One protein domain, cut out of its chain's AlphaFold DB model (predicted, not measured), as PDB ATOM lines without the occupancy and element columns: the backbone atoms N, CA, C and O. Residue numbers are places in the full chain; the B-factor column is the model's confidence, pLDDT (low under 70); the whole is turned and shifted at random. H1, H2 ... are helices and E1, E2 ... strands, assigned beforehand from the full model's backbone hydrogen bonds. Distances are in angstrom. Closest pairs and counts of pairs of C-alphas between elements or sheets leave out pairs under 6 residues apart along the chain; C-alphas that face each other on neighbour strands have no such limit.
ATOM      1  N   LEU A  34     163.553 207.795 193.797       36.88
ATOM      2  CA  LEU A  34     163.493 208.460 195.098       36.88
ATOM      3  C   LEU A  34     164.294 209.757 195.261       36.88
ATOM      4  O   LEU A  34     164.047 210.416 196.254       36.88
ATOM      5  N   LEU A  35     165.234 210.173 194.407       38.28
ATOM      6  CA  LEU A  35     166.015 211.397 194.691       38.28
ATOM      7  C   LEU A  35     165.426 212.658 194.076       38.28
ATOM      8  O   LEU A  35     165.117 213.573 194.831       38.28
ATOM      9  N   GLU A  36     165.150 212.668 192.773       37.44
ATOM     10  CA  GLU A  36     164.366 213.758 192.174       37.44
ATOM     11  C   GLU A  36     162.979 213.826 192.821       37.44
ATOM     12  O   GLU A  36     162.506 214.905 193.169       37.44
ATOM     13  N   LEU A  37     162.370 212.671 193.115       38.84
ATOM     14  CA  LEU A  37     161.105 212.645 193.834       38.84
ATOM     15  C   LEU A  37     161.244 212.962 195.310       38.84
ATOM     16  O   LEU A  37     160.355 213.616 195.819       38.84
ATOM     17  N   SER A  38     162.294 212.569 196.035       36.06
ATOM     18  CA  SER A  38     162.418 213.017 197.430       36.06
ATOM     19  C   SER A  38     162.722 214.501 197.515       36.06
ATOM     20  O   SER A  38     162.226 215.120 198.442       36.06
ATOM     21  N   GLU A  39     163.460 215.107 196.590       39.78
ATOM     22  CA  GLU A  39     163.660 216.560 196.581       39.78
ATOM     23  C   GLU A  39     162.355 217.294 196.245       39.78
ATOM     24  O   GLU A  39     161.967 218.198 196.982       39.78
ATOM     25  N   VAL A  40     161.611 216.843 195.227       46.12
ATOM     26  CA  VAL A  40     160.291 217.399 194.870       46.12
ATOM     27  C   VAL A  40     159.251 217.156 195.974       46.12
ATOM     28  O   VAL A  40     158.569 218.080 196.410       46.12
ATOM     29  N   ILE A  41     159.140 215.929 196.487       44.19
ATOM     30  CA  ILE A  41     158.197 215.551 197.551       44.19
ATOM     31  C   ILE A  41     158.579 216.228 198.871       44.19
ATOM     32  O   ILE A  41     157.690 216.709 199.565       44.19
ATOM     33  N   ASN A  42     159.860 216.283 199.256       43.12
ATOM     34  CA  ASN A  42     160.271 216.959 200.494       43.12
ATOM     35  C   ASN A  42     160.138 218.481 200.381       43.12
ATOM     36  O   ASN A  42     159.784 219.104 201.378       43.12
ATOM     37  N   GLY A  43     160.354 219.063 199.196       46.09
ATOM     38  CA  GLY A  43     160.079 220.475 198.929       46.09
ATOM     39  C   GLY A  43     158.592 220.813 199.066       46.09
ATOM     40  O   GLY A  43     158.241 221.765 199.755       46.09
ATOM     41  N   ASN A  44     157.712 219.971 198.514       44.72
ATOM     42  CA  ASN A  44     156.260 220.205 198.500       44.72
ATOM     43  C   ASN A  44     155.530 219.721 199.770       44.72
ATOM     44  O   ASN A  44     154.385 220.096 200.020       44.72
ATOM     45  N   ARG A  45     156.173 218.898 200.613       41.69
ATOM     46  CA  ARG A  45     155.591 218.336 201.853       41.69
ATOM     47  C   ARG A  45     155.165 219.384 202.879       41.69
ATOM     48  O   ARG A  45     154.408 219.055 203.788       41.69
ATOM     49  N   HIS A  46     155.673 220.607 202.776       39.28
ATOM     50  CA  HIS A  46     155.318 221.696 203.680       39.28
ATOM     51  C   HIS A  46     154.005 222.401 203.302       39.28
ATOM     52  O   HIS A  46     153.447 223.090 204.152       39.28
ATOM     53  N   GLU A  47     153.491 222.199 202.083       34.78
ATOM     54  CA  GLU A  47     152.341 222.946 201.547       34.78
ATOM     55  C   GLU A  47     151.056 222.111 201.410       34.78
ATOM     56  O   GLU A  47     149.970 222.667 201.256       34.78
ATOM     57  N   LEU A  48     151.148 220.782 201.514       34.94
ATOM     58  CA  LEU A  48     150.025 219.868 201.287       34.94
ATOM     59  C   LEU A  48     149.711 219.057 202.554       34.94
ATOM     60  O   LEU A  48     150.528 218.259 203.016       34.94
ATOM     61  N   ASN A  49     148.504 219.220 203.101       34.50
ATOM     62  CA  ASN A  49     147.982 218.338 204.151       34.50
ATOM     63  C   ASN A  49     147.534 217.029 203.513       34.50
ATOM     64  O   ASN A  49     146.435 217.007 202.982       34.50
ATOM     65  N   VAL A  50     148.361 215.980 203.509       40.44
ATOM     66  CA  VAL A  50     148.052 214.746 202.773       40.44
ATOM     67  C   VAL A  50     147.439 213.647 203.656       40.44
ATOM     68  O   VAL A  50     148.148 213.108 204.504       40.44
ATOM     69  N   LEU A  51     146.185 213.235 203.411       39.25
ATOM     70  CA  LEU A  51     145.584 212.025 203.989       39.25
ATOM     71  C   LEU A  51     146.126 210.803 203.231       39.25
ATOM     72  O   LEU A  51     145.564 210.368 202.228       39.25
ATOM     73  N   LYS A  52     147.238 210.225 203.699       44.22
ATOM     74  CA  LYS A  52     147.641 208.886 203.249       44.22
ATOM     75  C   LYS A  52     146.724 207.856 203.888       44.22
ATOM     76  O   LYS A  52     146.981 207.378 204.987       44.22
ATOM     77  N   VAL A  53     145.656 207.538 203.181       46.72
ATOM     78  CA  VAL A  53     144.768 206.443 203.530       46.72
ATOM     79  C   VAL A  53     145.260 205.207 202.795       46.72
ATOM     80  O   VAL A  53     145.237 205.178 201.565       46.72
ATOM     81  N   ASN A  54     145.710 204.195 203.534       47.28
ATOM     82  CA  ASN A  54     145.849 202.868 202.951       47.28
ATOM     83  C   ASN A  54     144.430 202.351 202.750       47.28
ATOM     84  O   ASN A  54     143.674 202.208 203.708       47.28
ATOM     85  N   VAL A  55     144.029 202.152 201.507       54.12
ATOM     86  CA  VAL A  55     142.717 201.585 201.214       54.12
ATOM     87  C   VAL A  55     142.775 200.097 201.553       54.12
ATOM     88  O   VAL A  55     143.766 199.444 201.248       54.12
ATOM     89  N   CYS A  56     141.758 199.547 202.221       47.81
ATOM     90  CA  CYS A  56     141.721 198.105 202.474       47.81
ATOM     91  C   CYS A  56     141.786 197.339 201.144       47.81
ATOM     92  O   CYS A  56     140.813 197.355 200.390       47.81
ATOM     93  N   GLY A  57     142.884 196.627 200.887       45.25
ATOM     94  CA  GLY A  57     142.849 195.454 200.021       45.25
ATOM     95  C   GLY A  57     142.088 194.355 200.758       45.25
ATOM     96  O   GLY A  57     142.429 194.024 201.894       45.25
ATOM     97  N   THR A  58     141.014 193.834 200.177       43.22
ATOM     98  CA  THR A  58     140.226 192.778 200.819       43.22
ATOM     99  C   THR A  58     140.812 191.416 200.453       43.22
ATOM    100  O   THR A  58     140.440 190.804 199.457       43.22
ATOM    101  N   GLU A  59     141.730 190.905 201.282       41.22
ATOM    102  CA  GLU A  59     142.168 189.496 201.223       41.22
ATOM    103  C   GLU A  59     141.012 188.508 201.506       41.22
ATOM    104  O   GLU A  59     141.132 187.309 201.264       41.22
ATOM    105  N   ASP A  60     139.876 188.998 202.005       37.28
ATOM    106  CA  ASP A  60     138.775 188.220 202.573       37.28
ATOM    107  C   ASP A  60     137.472 188.242 201.748       37.28
ATOM    108  O   ASP A  60     136.465 187.679 202.179       37.28
ATOM    109  N   GLY A  61     137.449 188.878 200.570       43.72
ATOM    110  CA  GLY A  61     136.227 188.989 199.760       43.72
ATOM    111  C   GLY A  61     135.156 189.927 200.341       43.72
ATOM    112  O   GLY A  61     133.996 189.870 199.926       43.72
ATOM    113  N   SER A  62     135.523 190.800 201.286       44.38
ATOM    114  CA  SER A  62     134.665 191.871 201.807       44.38
ATOM    115  C   SER A  62     134.346 192.952 200.743       44.38
ATOM    116  O   SER A  62     135.099 193.120 199.784       44.38
ATOM    117  N   PRO A  63     133.239 193.720 200.883       46.06
ATOM    118  CA  PRO A  63     132.714 194.591 199.822       46.06
ATOM    119  C   PRO A  63     133.625 195.779 199.469       46.06
ATOM    120  O   PRO A  63     134.079 196.485 200.362       46.06
ATOM    121  N   VAL A  64     133.799 196.008 198.163       58.22
ATOM    122  CA  VAL A  64     134.396 197.154 197.442       58.22
ATOM    123  C   VAL A  64     134.991 198.279 198.307       58.22
ATOM    124  O   VAL A  64     134.278 198.969 199.045       58.22
ATOM    125  N   ALA A  65     136.288 198.532 198.128       69.12
ATOM    126  CA  ALA A  65     137.039 199.590 198.807       69.12
ATOM    127  C   ALA A  65     136.449 201.003 198.613       69.12
ATOM    128  O   ALA A  65     136.505 201.851 199.507       69.12
ATOM    129  N   ILE A  66     135.856 201.249 197.446       79.81
ATOM    130  CA  ILE A  66     135.234 202.518 197.068       79.81
ATOM    131  C   ILE A  66     133.758 202.292 196.770       79.81
ATOM    132  O   ILE A  66     133.402 201.606 195.812       79.81
ATOM    133  N   ARG A  67     132.880 202.929 197.546       83.88
ATOM    134  CA  ARG A  67     131.441 202.893 197.277       83.88
ATOM    135  C   ARG A  67     131.069 204.000 196.307       83.88
ATOM    136  O   ARG A  67     131.255 205.185 196.597       83.88
ATOM    137  N   THR A  68     130.507 203.595 195.176       86.12
ATOM    138  CA  THR A  68     129.922 204.514 194.206       86.12
ATOM    139  C   THR A  68     128.403 204.575 194.358       86.12
ATOM    140  O   THR A  68     127.754 203.647 194.842       86.12
ATOM    141  N   GLN A  69     127.826 205.701 193.961       88.31
ATOM    142  CA  GLN A  69     126.391 205.923 193.882       88.31
ATOM    143  C   GLN A  69     126.055 206.647 192.582       88.31
ATOM    144  O   GLN A  69     126.870 207.404 192.051       88.31
ATOM    145  N   LEU A  70     124.839 206.439 192.082       87.62
ATOM    146  CA  LEU A  70     124.330 207.151 190.917       87.62
ATOM    147  C   LEU A  70     123.473 208.334 191.380       87.62
ATOM    148  O   LEU A  70     122.388 208.145 191.928       87.62
ATOM    149  N   LEU A  71     123.947 209.554 191.143       82.38
ATOM    150  CA  LEU A  71     123.220 210.792 191.413       82.38
ATOM    151  C   LEU A  71     122.931 211.500 190.094       82.38
ATOM    152  O   LEU A  71     123.849 211.830 189.345       82.38
ATOM    153  N   SER A  72     121.651 211.728 189.792       83.12
ATOM    154  CA  SER A  72     121.216 212.457 188.587       83.12
ATOM    155  C   SER A  72     121.822 211.924 187.276       83.12
ATOM    156  O   SER A  72     122.140 212.692 186.375       83.12
ATOM    157  N   GLY A  73     122.006 210.602 187.173       84.62
ATOM    158  CA  GLY A  73     122.600 209.951 185.997       84.62
ATOM    159  C   GLY A  73     124.132 209.993 185.932       84.62
ATOM    160  O   GLY A  73     124.698 209.515 184.955       84.62
ATOM    161  N   THR A  74     124.799 210.516 186.964       90.44
ATOM    162  CA  THR A  74     126.264 210.554 187.080       90.44
ATOM    163  C   THR A  74     126.758 209.712 188.249       90.44
ATOM    164  O   THR A  74     126.111 209.634 189.294       90.44
ATOM    165  N   VAL A  75     127.903 209.059 188.074       91.69
ATOM    166  CA  VAL A  75     128.558 208.262 189.111       91.69
ATOM    167  C   VAL A  75     129.350 209.174 190.042       91.69
ATOM    168  O   VAL A  75     130.136 210.016 189.606       91.69
ATOM    169  N   SER A  76     129.150 208.988 191.341       91.56
ATOM    170  CA  SER A  76     129.821 209.733 192.399       91.56
ATOM    171  C   SER A  76     130.333 208.778 193.473       91.56
ATOM    172  O   SER A  76     129.690 207.768 193.755       91.56
ATOM    173  N   ILE A  77     131.480 209.080 194.077       89.56
ATOM    174  CA  ILE A  77     131.981 208.355 195.250       89.56
ATOM    175  C   ILE A  77     131.303 208.922 196.492       89.56
ATOM    176  O   ILE A  77     131.322 210.133 196.703       89.56
ATOM    177  N   SER A  78     130.716 208.038 197.300       90.06
ATOM    178  CA  SER A  78     130.008 208.388 198.538       90.06
ATOM    179  C   SER A  78     130.725 207.935 199.803       90.06
ATOM    180  O   SER A  78     130.482 208.488 200.875       90.06
ATOM    181  N   ALA A  79     131.606 206.938 199.700       87.50
ATOM    182  CA  ALA A  79     132.425 206.499 200.817       87.50
ATOM    183  C   ALA A  79     133.695 205.773 200.359       87.50
ATOM    184  O   ALA A  79     133.703 205.106 199.320       87.50
ATOM    185  N   ILE A  80     134.738 205.860 201.182       84.50
ATOM    186  CA  ILE A  80     136.018 205.168 201.007       84.50
ATOM    187  C   ILE A  80     136.284 204.345 202.268       84.50
ATOM    188  O   ILE A  80     136.258 204.889 203.373       84.50
ATOM    189  N   ARG A  81     136.532 203.041 202.117       79.06
ATOM    190  CA  ARG A  81     136.996 202.176 203.212       79.06
ATOM    191  C   ARG A  81     138.515 202.279 203.326       79.06
ATOM    192  O   ARG A  81     139.239 202.150 202.341       79.06
ATOM    193  N   ALA A  82     138.976 202.527 204.538       75.31
ATOM    194  CA  ALA A  82     140.317 202.961 204.876       75.31
ATOM    195  C   ALA A  82     140.884 202.101 206.008       75.31
ATOM    196  O   ALA A  82     140.150 201.725 206.914       75.31
ATOM    197  N   LEU A  83     142.192 201.863 206.005       68.31
ATOM    198  CA  LEU A  83     142.948 201.427 207.175       68.31
ATOM    199  C   LEU A  83     143.719 202.616 207.732       68.31
ATOM    200  O   LEU A  83     144.613 203.158 207.077       68.31
ATOM    201  N   HIS A  84     143.399 202.978 208.967       66.94
ATOM    202  CA  HIS A  84     144.092 204.006 209.727       66.94
ATOM    203  C   HIS A  84     144.632 203.377 211.015       66.94
ATOM    204  O   HIS A  84     143.874 202.831 211.811       66.94
ATOM    205  N   ASP A  85     145.959 203.362 211.175       68.62
ATOM    206  CA  ASP A  85     146.658 202.706 212.295       68.62
ATOM    207  C   ASP A  85     146.238 201.239 212.540       68.62
ATOM    208  O   ASP A  85     146.220 200.744 213.665       68.62
ATOM    209  N   GLY A  86     145.910 200.520 211.458       70.38
ATOM    210  CA  GLY A  86     145.468 199.122 211.499       70.38
ATOM    211  C   GLY A  86     143.992 198.926 211.860       70.38
ATOM    212  O   GLY A  86     143.533 197.786 211.888       70.38
ATOM    213  N   ALA A  87     143.244 200.004 212.105       73.50
ATOM    214  CA  ALA A  87     141.801 199.973 212.288       73.50
ATOM    215  C   ALA A  87     141.083 200.315 210.978       73.50
ATOM    216  O   ALA A  87     141.474 201.240 210.263       73.50
ATOM    217  N   GLU A  88     140.025 199.567 210.670       79.56
ATOM    218  CA  GLU A  88     139.161 199.890 209.541       79.56
ATOM    219  C   GLU A  88     138.297 201.117 209.867       79.56
ATOM    220  O   GLU A  88     137.622 201.172 210.897       79.56
ATOM    221  N   GLU A  89     138.288 202.086 208.961       80.88
ATOM    222  CA  GLU A  89     137.479 203.295 209.015       80.88
ATOM    223  C   GLU A  89     136.722 203.471 207.691       80.88
ATOM    224  O   GLU A  89     137.171 203.054 206.623       80.88
ATOM    225  N   THR A  90     135.544 204.092 207.739       83.75
ATOM    226  CA  THR A  90     134.830 204.524 206.533       83.75
ATOM    227  C   THR A  90     134.807 206.040 206.475       83.75
ATOM    228  O   THR A  90     134.151 206.697 207.283       83.75
ATOM    229  N   ILE A  91     135.473 206.591 205.469       83.44
ATOM    230  CA  ILE A  91     135.464 208.017 205.169       83.44
ATOM    231  C   ILE A  91     134.219 208.296 204.334       83.44
ATOM    232  O   ILE A  91     134.095 207.807 203.212       83.44
ATOM    233  N   THR A  92     133.278 209.064 204.884       87.94
ATOM    234  CA  THR A  92     132.097 209.520 204.136       87.94
ATOM    235  C   THR A  92     132.496 210.664 203.211       87.94
ATOM    236  O   THR A  92     133.152 211.604 203.652       87.94
ATOM    237  N   VAL A  93     132.081 210.592 201.948       86.50
ATOM    238  CA  VAL A  93     132.395 211.583 200.913       86.50
ATOM    239  C   VAL A  93     131.127 212.362 200.579       86.50
ATOM    240  O   VAL A  93     130.122 211.798 200.142       86.50
ATOM    241  N   SER A  94     131.158 213.673 200.813       88.19
ATOM    242  CA  SER A  94     130.066 214.573 200.449       88.19
ATOM    243  C   SER A  94     129.992 214.732 198.927       88.19
ATOM    244  O   SER A  94     131.027 214.738 198.264       88.19
ATOM    245  N   PRO A  95     128.809 214.991 198.338       84.69
ATOM    246  CA  PRO A  95     128.691 215.293 196.908       84.69
ATOM    247  C   PRO A  95     129.511 216.503 196.426       84.69
ATOM    248  O   PRO A  95     129.655 216.701 195.225       84.69
ATOM    249  N   LYS A  96     129.996 217.347 197.348       85.44
ATOM    250  CA  LYS A  96     130.855 218.505 197.052       85.44
ATOM    251  C   LYS A  96     132.352 218.189 197.139       85.44
ATOM    252  O   LYS A  96     133.153 219.016 196.717       85.44
ATOM    253  N   ASP A  97     132.712 217.041 197.707       84.88
ATOM    254  CA  ASP A  97     134.102 216.631 197.885       84.88
ATOM    255  C   ASP A  97     134.598 215.973 196.603       84.88
ATOM    256  O   ASP A  97     133.886 215.161 196.013       84.88
ATOM    257  N   ILE A  98     135.822 216.295 196.195       84.00
ATOM    258  CA  ILE A  98     136.469 215.718 195.014       84.00
ATOM    259  C   ILE A  98     137.389 214.584 195.461       84.00
ATOM    260  O   ILE A  98     138.189 214.753 196.382       84.00
ATOM    261  N   VAL A  99     137.307 213.448 194.773       84.06
ATOM    262  CA  VAL A  99     138.174 212.291 195.001       84.06
ATOM    263  C   VAL A  99     139.102 212.115 193.803       84.06
ATOM    264  O   VAL A  99     138.640 211.933 192.677       84.06
ATOM    265  N   ILE A 100     140.412 212.160 194.054       85.19
ATOM    266  CA  ILE A 100     141.459 211.951 193.045       85.19
ATOM    267  C   ILE A 100     142.147 210.616 193.325       85.19
ATOM    268  O   ILE A 100     142.624 210.388 194.436       85.19
ATOM    269  N   ILE A 101     142.199 209.737 192.324       84.62
ATOM    270  CA  ILE A 101     142.630 208.343 192.484       84.62
ATOM    271  C   ILE A 101     143.833 208.051 191.587       84.62
ATOM    272  O   ILE A 101     143.785 208.294 190.384       84.62
ATOM    273  N   SER A 102     144.896 207.469 192.149       85.44
ATOM    274  CA  SER A 102     145.978 206.875 191.354       85.44
ATOM    275  C   SER A 102     145.539 205.520 190.843       85.44
ATOM    276  O   SER A 102     145.256 204.632 191.645       85.44
ATOM    277  N   LEU A 103     145.512 205.326 189.530       88.56
ATOM    278  CA  LEU A 103     145.202 204.011 188.977       88.56
ATOM    279  C   LEU A 103     146.470 203.210 188.756       88.56
ATOM    280  O   LEU A 103     147.350 203.666 188.029       88.56
ATOM    281  N   GLY A 104     146.509 202.006 189.330       87.06
ATOM    282  CA  GLY A 104     147.607 201.056 189.184       87.06
ATOM    283  C   GLY A 104     148.956 201.561 189.708       87.06
ATOM    284  O   GLY A 104     149.185 202.749 189.933       87.06
ATOM    285  N   SER A 105     149.885 200.628 189.875       84.69
ATOM    286  CA  SER A 105     151.277 200.944 190.192       84.69
ATOM    287  C   SER A 105     152.243 200.062 189.416       84.69
ATOM    288  O   SER A 105     152.093 198.838 189.349       84.69
ATOM    289  N   THR A 106     153.283 200.678 188.853       86.94
ATOM    290  CA  THR A 106     154.365 199.951 188.174       86.94
ATOM    291  C   THR A 106     155.323 199.254 189.139       86.94
ATOM    292  O   THR A 106     156.101 198.401 188.715       86.94
ATOM    293  N   THR A 107     155.283 199.609 190.425       83.56
ATOM    294  CA  THR A 107     156.097 199.016 191.497       83.56
ATOM    295  C   THR A 107     155.317 197.964 192.295       83.56
ATOM    296  O   THR A 107     155.894 197.304 193.160       83.56
ATOM    297  N   SER A 108     154.037 197.735 191.992       83.25
ATOM    298  CA  SER A 108     153.242 196.680 192.630       83.25
ATOM    299  C   SER A 108     153.859 195.294 192.408       83.25
ATOM    300  O   SER A 108     154.188 194.916 191.275       83.25
ATOM    301  N   GLY A 109     154.002 194.542 193.501       81.75
ATOM    302  CA  GLY A 109     154.660 193.235 193.528       81.75
ATOM    303  C   GLY A 109     156.190 193.306 193.465       81.75
ATOM    304  O   GLY A 109     156.838 192.302 193.177       81.75
ATOM    305  N   ASP A 131     148.767 195.702 194.646       78.38
ATOM    306  CA  ASP A 131     148.659 196.737 195.664       78.38
ATOM    307  C   ASP A 131     147.245 197.339 195.684       78.38
ATOM    308  O   ASP A 131     146.347 196.986 194.905       78.38
ATOM    309  N   GLU A 132     147.047 198.284 196.588       77.56
ATOM    310  CA  GLU A 132     145.786 198.982 196.767       77.56
ATOM    311  C   GLU A 132     145.385 199.755 195.498       77.56
ATOM    312  O   GLU A 132     144.206 199.792 195.153       77.56
ATOM    313  N   ASN A 133     146.347 200.307 194.746       82.56
ATOM    314  CA  ASN A 133     146.078 201.065 193.516       82.56
ATOM    315  C   ASN A 133     145.485 200.180 192.411       82.56
ATOM    316  O   ASN A 133     144.591 200.606 191.672       82.56
ATOM    317  N   TRP A 134     145.977 198.947 192.273       86.50
ATOM    318  CA  TRP A 134     145.401 197.968 191.350       86.50
ATOM    319  C   TRP A 134     144.045 197.455 191.823       86.50
ATOM    320  O   TRP A 134     143.134 197.330 191.005       86.50
ATOM    321  N   SER A 135     143.904 197.200 193.124       84.00
ATOM    322  CA  SER A 135     142.655 196.720 193.724       84.00
ATOM    323  C   SER A 135     141.523 197.733 193.533       84.00
ATOM    324  O   SER A 135     140.458 197.392 193.026       84.00
ATOM    325  N   ILE A 136     141.792 199.013 193.807       85.38
ATOM    326  CA  ILE A 136     140.859 200.118 193.553       85.38
ATOM    327  C   ILE A 136     140.461 200.182 192.078       85.38
ATOM    328  O   ILE A 136     139.286 200.365 191.755       85.38
ATOM    329  N   TRP A 137     141.423 200.048 191.164       90.88
ATOM    330  CA  TRP A 137     141.120 200.134 189.742       90.88
ATOM    331  C   TRP A 137     140.251 198.957 189.269       90.88
ATOM    332  O   TRP A 137     139.289 199.169 188.530       90.88
ATOM    333  N   LEU A 138     140.532 197.736 189.734       89.50
ATOM    334  CA  LEU A 138     139.711 196.546 189.472       89.50
ATOM    335  C   LEU A 138     138.274 196.721 189.975       89.50
ATOM    336  O   LEU A 138     137.320 196.462 189.235       89.50
ATOM    337  N   ASP A 139     138.120 197.232 191.193       86.25
ATOM    338  CA  ASP A 139     136.827 197.520 191.812       86.25
ATOM    339  C   ASP A 139     136.019 198.554 191.016       86.25
ATOM    340  O   ASP A 139     134.822 198.373 190.767       86.25
ATOM    341  N   LEU A 140     136.660 199.647 190.594       88.94
ATOM    342  CA  LEU A 140     136.019 200.701 189.803       88.94
ATOM    343  C   LEU A 140     135.617 200.203 188.411       88.94
ATOM    344  O   LEU A 140     134.489 200.441 187.978       88.94
ATOM    345  N   ALA A 141     136.508 199.479 187.730       91.44
ATOM    346  CA  ALA A 141     136.253 198.927 186.400       91.44
ATOM    347  C   ALA A 141     135.111 197.898 186.401       91.44
ATOM    348  O   ALA A 141     134.324 197.850 185.456       91.44
ATOM    349  N   THR A 142     134.974 197.123 187.483       89.06
ATOM    350  CA  THR A 142     133.867 196.170 187.665       89.06
ATOM    351  C   THR A 142     132.523 196.882 187.830       89.06
ATOM    352  O   THR A 142     131.503 196.412 187.326       89.06
ATOM    353  N   GLN A 143     132.508 198.030 188.511       87.06
ATOM    354  CA  GLN A 143     131.293 198.821 188.724       87.06
ATOM    355  C   GLN A 143     130.884 199.631 187.490       87.06
ATOM    356  O   GLN A 143     129.690 199.787 187.229       87.06
ATOM    357  N   ASN A 144     131.847 200.180 186.743       89.25
ATOM    358  CA  ASN A 144     131.563 200.986 185.561       89.25
ATOM    359  C   ASN A 144     132.690 200.884 184.508       89.25
ATOM    360  O   ASN A 144     133.833 201.252 184.790       89.25
ATOM    361  N   PRO A 145     132.376 200.503 183.253       92.19
ATOM    362  CA  PRO A 145     133.372 200.355 182.190       92.19
ATOM    363  C   PRO A 145     134.060 201.667 181.768       92.19
ATOM    364  O   PRO A 145     135.063 201.620 181.058       92.19
ATOM    365  N   THR A 146     133.558 202.838 182.182       93.94
ATOM    366  CA  THR A 146     134.214 204.139 181.943       93.94
ATOM    367  C   THR A 146     135.603 204.212 182.589       93.94
ATOM    368  O   THR A 146     136.463 204.948 182.112       93.94
ATOM    369  N   PHE A 147     135.853 203.408 183.635       94.81
ATOM    370  CA  PHE A 147     137.144 203.325 184.323       94.81
ATOM    371  C   PHE A 147     138.189 202.475 183.581       94.81
ATOM    372  O   PHE A 147     139.330 202.382 184.026       94.81
ATOM    373  N   GLY A 148     137.847 201.897 182.432       95.81
ATOM    374  CA  GLY A 148     138.775 201.145 181.594       95.81
ATOM    375  C   GLY A 148     138.927 199.680 181.998       95.81
ATOM    376  O   GLY A 148     138.011 199.078 182.548       95.81
ATOM    377  N   ASP A 149     140.076 199.091 181.665       95.94
ATOM    378  CA  ASP A 149     140.333 197.656 181.817       95.94
ATOM    379  C   ASP A 149     141.732 197.415 182.421       95.94
ATOM    380  O   ASP A 149     142.726 197.337 181.686       95.94
ATOM    381  N   PRO A 150     141.822 197.312 183.761       94.38
ATOM    382  CA  PRO A 150     143.074 197.038 184.464       94.38
ATOM    383  C   PRO A 150     143.693 195.680 184.111       94.38
ATOM    384  O   PRO A 150     144.920 195.551 184.164       94.38
ATOM    385  N   TYR A 151     142.895 194.678 183.716       93.12
ATOM    386  CA  TYR A 151     143.395 193.325 183.447       93.12
ATOM    387  C   TYR A 151     144.381 193.293 182.282       93.12
ATOM    388  O   TYR A 151     145.364 192.549 182.345       93.12
ATOM    389  N   ASN A 152     144.190 194.152 181.270       94.75
ATOM    390  CA  ASN A 152     145.135 194.312 180.161       94.75
ATOM    391  C   ASN A 152     146.550 194.704 180.623       94.75
ATOM    392  O   ASN A 152     147.502 194.543 179.861       94.75
ATOM    393  N   PHE A 153     146.706 195.225 181.841       94.38
ATOM    394  CA  PHE A 153     147.984 195.701 182.358       94.38
ATOM    395  C   PHE A 153     148.514 194.863 183.524       94.38
ATOM    396  O   PHE A 153     149.693 194.513 183.526       94.38
ATOM    397  N   CYS A 154     147.678 194.517 184.506       91.00
ATOM    398  CA  CYS A 154     148.159 193.918 185.753       91.00
ATOM    399  C   CYS A 154     148.514 192.426 185.652       91.00
ATOM    400  O   CYS A 154     149.290 191.935 186.473       91.00
ATOM    401  N   THR A 155     147.986 191.714 184.654       89.81
ATOM    402  CA  THR A 155     148.157 190.255 184.509       89.81
ATOM    403  C   THR A 155     149.320 189.857 183.595       89.81
ATOM    404  O   THR A 155     149.853 188.753 183.698       89.81
ATOM    405  N   ARG A 156     149.773 190.761 182.719       91.75
ATOM    406  CA  ARG A 156     150.791 190.497 181.686       91.75
ATOM    407  C   ARG A 156     152.210 190.722 182.210       91.75
ATOM    408  O   ARG A 156     153.009 191.464 181.634       91.75
ATOM    409  N   ARG A 283     147.569 198.273 173.981       94.69
ATOM    410  CA  ARG A 283     146.239 198.610 174.486       94.69
ATOM    411  C   ARG A 283     145.321 199.097 173.375       94.69
ATOM    412  O   ARG A 283     145.764 199.681 172.390       94.69
ATOM    413  N   ASN A 284     144.031 198.948 173.614       93.81
ATOM    414  CA  ASN A 284     142.956 199.648 172.936       93.81
ATOM    415  C   ASN A 284     142.651 200.977 173.640       93.81
ATOM    416  O   ASN A 284     142.953 201.173 174.821       93.81
ATOM    417  N   ARG A 285     141.953 201.873 172.929       90.19
ATOM    418  CA  ARG A 285     141.523 203.175 173.466       90.19
ATOM    419  C   ARG A 285     140.726 203.051 174.769       90.19
ATOM    420  O   ARG A 285     140.865 203.889 175.641       90.19
ATOM    421  N   ARG A 286     139.930 201.986 174.915       91.44
ATOM    422  CA  ARG A 286     139.073 201.759 176.089       91.44
ATOM    423  C   ARG A 286     139.788 201.155 177.297       91.44
ATOM    424  O   ARG A 286     139.172 201.084 178.346       91.44
ATOM    425  N   ASN A 287     141.040 200.695 177.186       96.00
ATOM    426  CA  ASN A 287     141.691 200.081 178.350       96.00
ATOM    427  C   ASN A 287     142.094 201.115 179.411       96.00
ATOM    428  O   ASN A 287     142.304 200.738 180.557       96.00
ATOM    429  N   ARG A 288     142.200 202.400 179.048       96.19
ATOM    430  CA  ARG A 288     142.499 203.492 179.981       96.19
ATOM    431  C   ARG A 288     141.321 204.458 180.062       96.19
ATOM    432  O   ARG A 288     140.765 204.775 179.011       96.19
ATOM    433  N   PRO A 289     140.962 204.935 181.258       96.06
ATOM    434  CA  PRO A 289     139.976 205.994 181.408       96.06
ATOM    435  C   PRO A 289     140.565 207.366 181.074       96.06
ATOM    436  O   PRO A 289     141.768 207.580 181.218       96.06
ATOM    437  N   ASN A 290     139.709 208.316 180.699       95.50
ATOM    438  CA  ASN A 290     140.063 209.739 180.710       95.50
ATOM    439  C   ASN A 290     140.370 210.195 182.150       95.50
ATOM    440  O   ASN A 290     139.847 209.607 183.094       95.50
ATOM    441  N   VAL A 291     141.147 211.276 182.315       93.88
ATOM    442  CA  VAL A 291     141.429 211.878 183.642       93.88
ATOM    443  C   VAL A 291     140.144 212.172 184.420       93.88
ATOM    444  O   VAL A 291     140.051 211.872 185.606       93.88
ATOM    445  N   ILE A 292     139.132 212.700 183.733       94.81
ATOM    446  CA  ILE A 292     137.765 212.819 184.242       94.81
ATOM    447  C   ILE A 292     136.927 211.807 183.455       94.81
ATOM    448  O   ILE A 292     136.621 212.067 182.287       94.81
ATOM    449  N   PRO A 293     136.612 210.629 184.021       94.75
ATOM    450  CA  PRO A 293     135.870 209.608 183.298       94.75
ATOM    451  C   PRO A 293     134.453 210.077 182.960       94.75
ATOM    452  O   PRO A 293     133.790 210.748 183.759       94.75
ATOM    453  N   ASP A 294     133.972 209.694 181.779       93.56
ATOM    454  CA  ASP A 294     132.673 210.140 181.277       93.56
ATOM    455  C   ASP A 294     131.550 209.690 182.220       93.56
ATOM    456  O   ASP A 294     131.515 208.539 182.668       93.56
ATOM    457  N   GLY A 295     130.613 210.599 182.500       92.88
ATOM    458  CA  GLY A 295     129.469 210.319 183.368       92.88
ATOM    459  C   GLY A 295     129.806 210.271 184.859       92.88
ATOM    460  O   GLY A 295     129.028 209.696 185.616       92.88
ATOM    461  N   THR A 296     130.926 210.852 185.299       93.56
ATOM    462  CA  THR A 296     131.266 211.012 186.724       93.56
ATOM    463  C   THR A 296     131.055 212.452 187.208       93.56
ATOM    464  O   THR A 296     131.033 213.381 186.402       93.56
ATOM    465  N   ALA A 297     130.841 212.642 188.516       91.56
ATOM    466  CA  ALA A 297     130.579 213.961 189.110       91.56
ATOM    467  C   ALA A 297     131.713 214.483 190.002       91.56
ATOM    468  O   ALA A 297     132.063 215.656 189.926       91.56
ATOM    469  N   ASN A 298     132.268 213.630 190.864       91.25
ATOM    470  CA  ASN A 298     133.256 214.032 191.870       91.25
ATOM    471  C   ASN A 298     134.522 213.164 191.859       91.25
ATOM    472  O   ASN A 298     135.154 212.962 192.895       91.25
ATOM    473  N   ILE A 299     134.862 212.617 190.691       91.19
ATOM    474  CA  ILE A 299     135.921 211.624 190.532       91.19
ATOM    475  C   ILE A 299     136.904 212.112 189.473       91.19
ATOM    476  O   ILE A 299     136.504 212.418 188.352       91.19
ATOM    477  N   ALA A 300     138.186 212.117 189.819       90.44
ATOM    478  CA  ALA A 300     139.282 212.212 188.869       90.44
ATOM    479  C   ALA A 300     140.244 211.039 189.076       90.44
ATOM    480  O   ALA A 300     140.430 210.539 190.188       90.44
ATOM    481  N   VAL A 301     140.864 210.595 187.991       90.81
ATOM    482  CA  VAL A 301     141.852 209.520 187.986       90.81
ATOM    483  C   VAL A 301     143.148 210.033 187.381       90.81
ATOM    484  O   VAL A 301     143.136 210.753 186.385       90.81
ATOM    485  N   ILE A 302     144.279 209.661 187.973       89.19
ATOM    486  CA  ILE A 302     145.612 210.101 187.553       89.19
ATOM    487  C   ILE A 302     146.623 208.945 187.610       89.19
ATOM    488  O   ILE A 302     146.309 207.832 188.034       89.19
ATOM    489  N   GLY A 303     147.847 209.207 187.147       86.12
ATOM    490  CA  GLY A 303     148.929 208.224 187.065       86.12
ATOM    491  C   GLY A 303     149.175 207.721 185.642       86.12
ATOM    492  O   GLY A 303     148.630 208.236 184.669       86.12
ATOM    493  N   GLN A 304     150.017 206.702 185.490       88.56
ATOM    494  CA  GLN A 304     150.492 206.256 184.167       88.56
ATOM    495  C   GLN A 304     149.462 205.467 183.346       88.56
ATOM    496  O   GLN A 304     149.713 205.103 182.192       88.56
ATOM    497  N   PHE A 305     148.312 205.175 183.945       93.50
ATOM    498  CA  PHE A 305     147.283 204.315 183.378       93.50
ATOM    499  C   PHE A 305     146.016 205.063 182.956       93.50
ATOM    500  O   PHE A 305     145.045 204.431 182.551       93.50
ATOM    501  N   VAL A 306     146.043 206.395 182.967       93.19
ATOM    502  CA  VAL A 306     144.971 207.242 182.417       93.19
ATOM    503  C   VAL A 306     145.286 207.642 180.981       93.19
ATOM    504  O   VAL A 306     146.437 207.541 180.552       93.19
ATOM    505  N   ASP A 307     144.282 208.048 180.210       93.62
ATOM    506  CA  ASP A 307     144.413 208.491 178.823       93.62
ATOM    507  C   ASP A 307     144.552 210.017 178.769       93.62
ATOM    508  O   ASP A 307     143.640 210.766 179.126       93.62
ATOM    509  N   ILE A 308     145.721 210.476 178.325       90.50
ATOM    510  CA  ILE A 308     146.017 211.880 178.053       90.50
ATOM    511  C   ILE A 308     146.437 211.951 176.578       90.50
ATOM    512  O   ILE A 308     147.487 211.408 176.229       90.50
ATOM    513  N   PRO A 309     145.617 212.555 175.696       88.25
ATOM    514  CA  PRO A 309     145.929 212.658 174.274       88.25
ATOM    515  C   PRO A 309     147.288 213.313 174.032       88.25
ATOM    516  O   PRO A 309     147.626 214.279 174.714       88.25
ATOM    517  N   ASP A 310     148.018 212.781 173.049       86.38
ATOM    518  CA  ASP A 310     149.309 213.281 172.558       86.38
ATOM    519  C   ASP A 310     150.470 213.266 173.574       86.38
ATOM    520  O   ASP A 310     151.537 213.816 173.304       86.38
ATOM    521  N   GLU A 311     150.304 212.584 174.712       85.56
ATOM    522  CA  GLU A 311     151.299 212.528 175.788       85.56
ATOM    523  C   GLU A 311     151.879 211.114 175.992       85.56
ATOM    524  O   GLU A 311     151.243 210.092 175.715       85.56
ATOM    525  N   THR A 312     153.114 211.039 176.503       80.88
ATOM    526  CA  THR A 312     153.845 209.770 176.701       80.88
ATOM    527  C   THR A 312     153.853 209.340 178.168       80.88
ATOM    528  O   THR A 312     154.359 210.052 179.025       80.88
ATOM    529  N   THR A 313     153.376 208.130 178.463       77.44
ATOM    530  CA  THR A 313     152.989 207.707 179.826       77.44
ATOM    531  C   THR A 313     154.121 207.410 180.799       77.44
ATOM    532  O   THR A 313     153.868 207.215 181.985       77.44
ATOM    533  N   VAL A 314     155.360 207.327 180.316       67.00
ATOM    534  CA  VAL A 314     156.517 206.930 181.133       67.00
ATOM    535  C   VAL A 314     157.203 208.099 181.838       67.00
ATOM    536  O   VAL A 314     158.117 207.859 182.615       67.00
ATOM    537  N   SER A 315     156.803 209.345 181.574       66.31
ATOM    538  CA  SER A 315     157.435 210.527 182.166       66.31
ATOM    539  C   SER A 315     156.727 210.997 183.438       66.31
ATOM    540  O   SER A 315     155.514 210.848 183.594       66.31
ATOM    541  N   LEU A 316     157.484 211.651 184.321       67.56
ATOM    542  CA  LEU A 316     156.937 212.392 185.461       67.56
ATOM    543  C   LEU A 316     155.940 213.469 185.006       67.56
ATOM    544  O   LEU A 316     154.898 213.668 185.628       67.56
ATOM    545  N   ASP A 317     156.248 214.123 183.886       70.19
ATOM    546  CA  ASP A 317     155.409 215.145 183.263       70.19
ATOM    547  C   ASP A 317     154.000 214.616 182.940       70.19
ATOM    548  O   ASP A 317     153.019 215.318 183.163       70.19
ATOM    549  N   TYR A 318     153.865 213.345 182.541       77.69
ATOM    550  CA  TYR A 318     152.562 212.714 182.318       77.69
ATOM    551  C   TYR A 318     151.694 212.694 183.581       77.69
ATOM    552  O   TYR A 318     150.520 213.067 183.543       77.69
ATOM    553  N   SER A 319     152.273 212.291 184.715       75.50
ATOM    554  CA  SER A 319     151.563 212.252 185.997       75.50
ATOM    555  C   SER A 319     151.167 213.653 186.467       75.50
ATOM    556  O   SER A 319     150.045 213.844 186.934       75.50
ATOM    557  N   VAL A 320     152.051 214.646 186.297       76.44
ATOM    558  CA  VAL A 320     151.769 216.050 186.645       76.44
ATOM    559  C   VAL A 320     150.661 216.625 185.761       76.44
ATOM    560  O   VAL A 320     149.743 217.266 186.269       76.44
ATOM    561  N   ARG A 321     150.682 216.349 184.453       78.81
ATOM    562  CA  ARG A 321     149.610 216.750 183.527       78.81
ATOM    563  C   ARG A 321     148.277 216.109 183.872       78.81
ATOM    564  O   ARG A 321     147.255 216.778 183.759       78.81
ATOM    565  N   GLY A 322     148.285 214.845 184.296       80.81
ATOM    566  CA  GLY A 322     147.093 214.171 184.803       80.81
ATOM    567  C   GLY A 322     146.506 214.894 186.013       80.81
ATOM    568  O   GLY A 322     145.313 215.142 186.037       80.81
ATOM    569  N   ALA A 323     147.345 215.293 186.973       78.56
ATOM    570  CA  ALA A 323     146.907 216.017 188.168       78.56
ATOM    571  C   ALA A 323     146.450 217.464 187.904       78.56
ATOM    572  O   ALA A 323     145.649 217.996 188.664       78.56
ATOM    573  N   HIS A 324     146.977 218.116 186.864       77.69
ATOM    574  CA  HIS A 324     146.600 219.483 186.495       77.69
ATOM    575  C   HIS A 324     145.243 219.570 185.769       77.69
ATOM    576  O   HIS A 324     144.617 220.630 185.785       77.69
ATOM    577  N   ARG A 325     144.836 218.514 185.058       77.81
ATOM    578  CA  ARG A 325     143.591 218.478 184.271       77.81
ATOM    579  C   ARG A 325     142.364 218.269 185.149       77.81
ATOM    580  O   ARG A 325     141.331 218.876 184.795       77.81
TER     581      ARG A 325
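Overview. This is residues 34 to 109, 131 to 156 and 283 to 325 of the 325 residues of an uncharacterized protein of Penicillium solitum (UniProt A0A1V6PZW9). A short strand pair, E4 and E5, lies in the middle; a three-stranded sheet meets it through E2, H4 packs on E5, and H2 sits by E1 and E4. H1 and its link make an arm, of which residues 38 to 50 stick out. The printed part has 145 residues, ordered H1 E1 E2 E3 E4 H2 H3 E5 H4; the class is mixed, with under half of the residues in named elements. E1 - E2 - E3 is antiparallel, E4 and E5 parallel; the whole is compact, radius of gyration of the C-alphas 15.4 A, spanning 39 by 37 by 33 A.

Along the chain. Find C-alpha 34 at (163.493, 208.460, 195.098); H1 runs from there to residue 44, 14.2 A. Next come E1, residues 66 to 71, E2, 74 to 84, 29.6 A long, E3, 87 to 92, and E4, 99 to 102. Then find H2, 132 to 143, 16.6 A, H3, 151 to 154, E5, 299 to 302, and H4, 316 to 324, ending at C-alpha 324 (146.600, 219.483, 186.495).

Arrangement. E1, E2 and E3 form a meander, each strand the antiparallel neighbour of the one before, in two hairpins; look at N 69 and O 76, 2.8 A, and N 82 and O 89, 2.8 A. H2 only grazes this sheet; its closest C-alphas to E1 are Ile 136 and Ile 66, 7.1 A. The closest C-alphas of E2 and E5 are Ser 76 and Ile 299, 6.7 A. E4 and E5 are parallel, with N 300 and O 99 at 2.9 A. Ile 302 of E5 and Gly 322 of H4 have the closest C-alphas, 5.1 A. H2 and H3 are close but not clearly touching, at Trp 134 and Cys 154, C-alphas 7.4 A apart. H1 is apart from H4, for instance. H1, H2 and H4 have every O i to N i+4 pair within hydrogen-bond range; H3 is too short for one.

Size, cuts and confidence. The C-alphas of Leu 35 and Ser 72 are farthest apart, 45.2 A. Residues 110 to 130 and 157 to 282 are not printed; the C-alpha gaps are 7.3 A and 11.8 A. The links H1 to E1 and E5 to H4 are long. Model confidence is under 70 at residues 34 to 65, 83 to 85 and 314 to 316.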